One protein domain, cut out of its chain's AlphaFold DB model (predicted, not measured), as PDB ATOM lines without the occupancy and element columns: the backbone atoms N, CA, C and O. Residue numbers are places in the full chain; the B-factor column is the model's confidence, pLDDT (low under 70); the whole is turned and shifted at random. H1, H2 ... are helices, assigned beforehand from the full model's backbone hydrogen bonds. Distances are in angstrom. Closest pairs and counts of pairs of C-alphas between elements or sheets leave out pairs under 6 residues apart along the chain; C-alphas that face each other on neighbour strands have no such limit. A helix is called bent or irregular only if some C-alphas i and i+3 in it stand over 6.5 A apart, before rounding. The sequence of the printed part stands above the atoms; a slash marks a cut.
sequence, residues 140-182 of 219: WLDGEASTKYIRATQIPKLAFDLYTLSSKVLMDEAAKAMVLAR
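What this domain is: This is residues 140 to 182 of the 219 residues of an uncharacterized protein of Ensete ventricosum (UniProt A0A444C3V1). Two helices make an open, flat V: the long arm is H1, the shorter arm is H2, and the chain turns back between them through the tight link at residues 165 and 166. The arms come close only near this corner, and most of their residues stand free, with no body packed between them. The printed part has 43 residues with two named helices, H1 then H2, and no named strand; the class is all helix. The whole is loose, with a radius of gyration of the C-alphas of 12.9 A, and the C-alphas span 37 by 26 by 9 A.

Where its parts are: The longest helix, H1, holds residues 143 to 164 and measures 31.4 A from C-alpha 143 at (100.311, 66.250, 102.847) to C-alpha 164 at (117.978, 91.947, 106.601). H2 holds residues 167 to 182 and measures 22.6 A, ending with C-alpha 182 at (91.596, 86.017, 106.079). Neither helix is bent.

How they stand to each other: H1 and H2 are close but not clearly touching, with 2 pairs of C-alphas within 8 A. Their closest C-alphas are those of Asp 161 and Leu 170, 7.5 A apart. Their lines stand at a shallow tilt of 28 degrees and they run opposite ways. Their centres are 16.4 A apart. Every O i to N i+4 pair is within hydrogen-bond range in H2, and 16 of 18 are in H1. Residues 171 to 182 of H2 stand free, as do residues 143 to 148 and 150 to 157 of H1.

The domain as a whole: The C-alphas of Leu 141 and Lys 168, the two farthest apart, are 37.6 A from each other. The printed part has no cut. The mean pLDDT of the printed part is 82.1, and residues 140, 141 and 146 are under 70.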
ATOM      1  N   TRP A 140     104.856  66.526  96.855       57.00
ATOM      2  CA  TRP A 140     103.505  67.070  96.691       57.00
ATOM      3  C   TRP A 140     102.396  66.025  96.882       57.00
ATOM      4  O   TRP A 140     101.239  66.400  97.055       57.00
ATOM      5  N   LEU A 141     102.735  64.731  96.867       65.12
ATOM      6  CA  LEU A 141     101.786  63.623  97.051       65.12
ATOM      7  C   LEU A 141     101.494  63.327  98.531       65.12
ATOM      8  O   LEU A 141     100.429  62.795  98.841       65.12
ATOM      9  N   ASP A 142     102.400  63.696  99.440       73.19
ATOM     10  CA  ASP A 142     102.208  63.557 100.884       73.19
ATOM     11  C   ASP A 142     101.929  64.919 101.544       73.19
ATOM     12  O   ASP A 142     102.774  65.820 101.601       73.19
ATOM     13  N   GLY A 143     100.715  65.069 102.081       76.25
ATOM     14  CA  GLY A 143     100.311  66.250 102.847       76.25
ATOM     15  C   GLY A 143     101.201  66.489 104.073       76.25
ATOM     16  O   GLY A 143     101.396  67.632 104.497       76.25
ATOM     17  N   GLU A 144     101.797  65.432 104.632       76.00
ATOM     18  CA  GLU A 144     102.673  65.551 105.792       76.00
ATOM     19  C   GLU A 144     104.099  65.986 105.410       76.00
ATOM     20  O   GLU A 144     104.656  66.884 106.052       76.00
ATOM     21  N   ALA A 145     104.680  65.423 104.345       72.50
ATOM     22  CA  ALA A 145     105.974  65.822 103.788       72.50
ATOM     23  C   ALA A 145     105.957  67.253 103.241       72.50
ATOM     24  O   ALA A 145     106.870  68.020 103.544       72.50
ATOM     25  N   SER A 146     104.904  67.655 102.522       68.88
ATOM     26  CA  SER A 146     104.737  69.039 102.051       68.88
ATOM     27  C   SER A 146     104.663  70.030 103.217       68.88
ATOM     28  O   SER A 146     105.350  71.051 103.213       68.88
ATOM     29  N   THR A 147     103.936  69.700 104.288       72.06
ATOM     30  CA  THR A 147     103.875  70.542 105.495       72.06
ATOM     31  C   THR A 147     105.221  70.601 106.232       72.06
ATOM     32  O   THR A 147     105.599  71.647 106.769       72.06
ATOM     33  N   LYS A 148     105.974  69.494 106.292       78.19
ATOM     34  CA  LYS A 148     107.338  69.469 106.860       78.19
ATOM     35  C   LYS A 148     108.298  70.319 106.018       78.19
ATOM     36  O   LYS A 148     109.051  71.097 106.593       78.19
ATOM     37  N   TYR A 149     108.209  70.249 104.691       71.50
ATOM     38  CA  TYR A 149     109.010  71.044 103.759       71.50
ATOM     39  C   TYR A 149     108.696  72.546 103.838       71.50
ATOM     40  O   TYR A 149     109.614  73.356 103.956       71.50
ATOM     41  N   ILE A 150     107.417  72.938 103.865       71.50
ATOM     42  CA  ILE A 150     107.004  74.343 104.038       71.50
ATOM     43  C   ILE A 150     107.544  74.900 105.360       71.50
ATOM     44  O   ILE A 150     108.088  76.000 105.392       71.50
ATOM     45  N   ARG A 151     107.469  74.129 106.453       72.62
ATOM     46  CA  ARG A 151     108.042  74.544 107.744       72.62
ATOM     47  C   ARG A 151     109.567  74.631 107.704       72.62
ATOM     48  O   ARG A 151     110.127  75.610 108.184       72.62
ATOM     49  N   ALA A 152     110.233  73.643 107.111       70.12
ATOM     50  CA  ALA A 152     111.688  73.613 106.996       70.12
ATOM     51  C   ALA A 152     112.244  74.744 106.115       70.12
ATOM     52  O   ALA A 152     113.352  75.202 106.360       70.12
ATOM     53  N   THR A 153     111.481  75.220 105.127       74.38
ATOM     54  CA  THR A 153     111.880  76.315 104.223       74.38
ATOM     55  C   THR A 153     111.450  77.701 104.715       74.38
ATOM     56  O   THR A 153     112.145  78.680 104.448       74.38
ATOM     57  N   GLN A 154     110.367  77.805 105.497       75.75
ATOM     58  CA  GLN A 154     109.973  79.065 106.144       75.75
ATOM     59  C   GLN A 154     110.961  79.511 107.221       75.75
ATOM     60  O   GLN A 154     111.176  80.710 107.369       75.75
ATOM     61  N   ILE A 155     111.582  78.584 107.956       72.94
ATOM     62  CA  ILE A 155     112.508  78.930 109.047       72.94
ATOM     63  C   ILE A 155     113.759  79.679 108.530       72.94
ATOM     64  O   ILE A 155     114.059  80.743 109.072       72.94
ATOM     65  N   PRO A 156     114.460  79.220 107.471       85.44
ATOM     66  CA  PRO A 156     115.569  79.964 106.870       85.44
ATOM     67  C   PRO A 156     115.163  81.324 106.303       85.44
ATOM     68  O   PRO A 156     115.892  82.295 106.487       85.44
ATOM     69  N   LYS A 157     114.000  81.412 105.644       82.75
ATOM     70  CA  LYS A 157     113.509  82.677 105.083       82.75
ATOM     71  C   LYS A 157     113.188  83.687 106.187       82.75
ATOM     72  O   LYS A 157     113.696  84.798 106.154       82.75
ATOM     73  N   LEU A 158     112.461  83.261 107.218       81.19
ATOM     74  CA  LEU A 158     112.148  84.093 108.379       81.19
ATOM     75  C   LEU A 158     113.414  84.567 109.106       81.19
ATOM     76  O   LEU A 158     113.482  85.714 109.542       81.19
ATOM     77  N   ALA A 159     114.422  83.699 109.234       85.00
ATOM     78  CA  ALA A 159     115.708  84.084 109.804       85.00
ATOM     79  C   ALA A 159     116.408  85.141 108.935       85.00
ATOM     80  O   ALA A 159     116.849  86.156 109.464       85.00
ATOM     81  N   PHE A 160     116.473  84.942 107.615       88.06
ATOM     82  CA  PHE A 160     117.050  85.919 106.690       88.06
ATOM     83  C   PHE A 160     116.343  87.278 106.778       88.06
ATOM     84  O   PHE A 160     117.009  88.303 106.937       88.06
ATOM     85  N   ASP A 161     115.011  87.281 106.755       87.62
ATOM     86  CA  ASP A 161     114.185  88.486 106.829       87.62
ATOM     87  C   ASP A 161     114.392  89.224 108.163       87.62
ATOM     88  O   ASP A 161     114.490  90.447 108.185       87.62
ATOM     89  N   LEU A 162     114.566  88.503 109.276       89.88
ATOM     90  CA  LEU A 162     114.851  89.103 110.585       89.88
ATOM     91  C   LEU A 162     116.218  89.809 110.642       89.88
ATOM     92  O   LEU A 162     116.372  90.785 111.375       89.88
ATOM     93  N   TYR A 163     117.205  89.319 109.885       88.06
ATOM     94  CA  TYR A 163     118.550  89.904 109.829       88.06
ATOM     95  C   TYR A 163     118.711  90.991 108.759       88.06
ATOM     96  O   TYR A 163     119.618  91.814 108.871       88.06
ATOM     97  N   THR A 164     117.865  91.006 107.728       93.75
ATOM     98  CA  THR A 164     117.978  91.947 106.601       93.75
ATOM     99  C   THR A 164     116.920  93.044 106.604       93.75
ATOM    100  O   THR A 164     117.207  94.162 106.174       93.75
ATOM    101  N   LEU A 165     115.714  92.769 107.103       95.38
ATOM    102  CA  LEU A 165     114.604  93.717 107.105       95.38
ATOM    103  C   LEU A 165     114.496  94.451 108.441       95.38
ATOM    104  O   LEU A 165     114.785  93.934 109.519       95.38
ATOM    105  N   SER A 166     114.028  95.696 108.376       92.44
ATOM    106  CA  SER A 166     113.705  96.455 109.585       92.44
ATOM    107  C   SER A 166     112.415  95.938 110.228       92.44
ATOM    108  O   SER A 166     111.502  95.479 109.539       92.44
ATOM    109  N   SER A 167     112.284  96.111 111.547       87.31
ATOM    110  CA  SER A 167     111.078  95.724 112.296       87.31
ATOM    111  C   SER A 167     109.782  96.300 111.702       87.31
ATOM    112  O   SER A 167     108.758  95.624 111.712       87.31
ATOM    113  N   LYS A 168     109.816  97.505 111.114       93.75
ATOM    114  CA  LYS A 168     108.649  98.109 110.452       93.75
ATOM    115  C   LYS A 168     108.195  97.313 109.223       93.75
ATOM    116  O   LYS A 168     106.998  97.144 109.027       93.75
ATOM    117  N   VAL A 169     109.144  96.836 108.418       94.19
ATOM    118  CA  VAL A 169     108.866  96.087 107.181       94.19
ATOM    119  C   VAL A 169     108.342  94.689 107.507       94.19
ATOM    120  O   VAL A 169     107.352  94.267 106.923       94.19
ATOM    121  N   LEU A 170     108.919  94.022 108.512       92.56
ATOM    122  CA  LEU A 170     108.434  92.719 108.985       92.56
ATOM    123  C   LEU A 170     106.974  92.776 109.456       92.56
ATOM    124  O   LEU A 170     106.185  91.881 109.164       92.56
ATOM    125  N   MET A 171     106.603  93.835 110.182       90.00
ATOM    126  CA  MET A 171     105.236  94.009 110.682       90.00
ATOM    127  C   MET A 171     104.239  94.318 109.557       90.00
ATOM    128  O   MET A 171     103.108  93.842 109.614       90.00
ATOM    129  N   ASP A 172     104.652  95.078 108.539       95.50
ATOM    130  CA  ASP A 172     103.836  95.359 107.350       95.50
ATOM    131  C   ASP A 172     103.578  94.086 106.530       95.50
ATOM    132  O   ASP A 172     102.431  93.758 106.221       95.50
ATOM    133  N   GLU A 173     104.623  93.300 106.269       91.12
ATOM    134  CA  GLU A 173     104.505  92.040 105.536       91.12
ATOM    135  C   GLU A 173     103.652  91.016 106.299       91.12
ATOM    136  O   GLU A 173     102.772  90.378 105.715       91.12
ATOM    137  N   ALA A 174     103.829  90.912 107.622       88.06
ATOM    138  CA  ALA A 174     103.000  90.061 108.471       88.06
ATOM    139  C   ALA A 174     101.528  90.507 108.473       88.06
ATOM    140  O   ALA A 174     100.631  89.668 108.350       88.06
ATOM    141  N   ALA A 175     101.259  91.813 108.566       92.31
ATOM    142  CA  ALA A 175      99.903  92.350 108.484       92.31
ATOM    143  C   ALA A 175      99.264  92.041 107.121       92.31
ATOM    144  O   ALA A 175      98.127  91.569 107.066       92.31
ATOM    145  N   LYS A 176     100.014  92.213 106.026       88.88
ATOM    146  CA  LYS A 176      99.567  91.884 104.668       88.88
ATOM    147  C   LYS A 176      99.271  90.392 104.510       88.88
ATOM    148  O   LYS A 176      98.217  90.034 103.988       88.88
ATOM    149  N   ALA A 177     100.144  89.521 105.017       86.00
ATOM    150  CA  ALA A 177      99.942  88.074 105.000       86.00
ATOM    151  C   ALA A 177      98.700  87.656 105.807       86.00
ATOM    152  O   ALA A 177      97.920  86.818 105.356       86.00
ATOM    153  N   MET A 178      98.470  88.270 106.973       83.44
ATOM    154  CA  MET A 178      97.275  88.022 107.787       83.44
ATOM    155  C   MET A 178      95.982  88.463 107.092       83.44
ATOM    156  O   MET A 178      94.975  87.758 107.184       83.44
ATOM    157  N   VAL A 179      95.994  89.609 106.404       89.88
ATOM    158  CA  VAL A 179      94.846  90.090 105.618       89.88
ATOM    159  C   VAL A 179      94.574  89.149 104.444       89.88
ATOM    160  O   VAL A 179      93.432  88.725 104.267       89.88
ATOM    161  N   LEU A 180      95.615  88.741 103.713       84.31
ATOM    162  CA  LEU A 180      95.498  87.823 102.577       84.31
ATOM    163  C   LEU A 180      94.987  86.434 103.001       84.31
ATOM    164  O   LEU A 180      94.161  85.841 102.315       84.31
ATOM    165  N   ALA A 181      95.415  85.937 104.166       79.62
ATOM    166  CA  ALA A 181      94.955  84.659 104.709       79.62
ATOM    167  C   ALA A 181      93.489  84.688 105.178       79.62
ATOM    168  O   ALA A 181      92.801  83.670 105.123       79.62
ATOM    169  N   ARG A 182      92.998  85.841 105.657       76.88
ATOM    170  CA  ARG A 182      91.596  86.017 106.079       76.88
ATOM    171  C   ARG A 182      90.658  86.330 104.918       76.88
ATOM    172  O   ARG A 182      89.471  86.022 105.006       76.88
TER     173      ARG A 182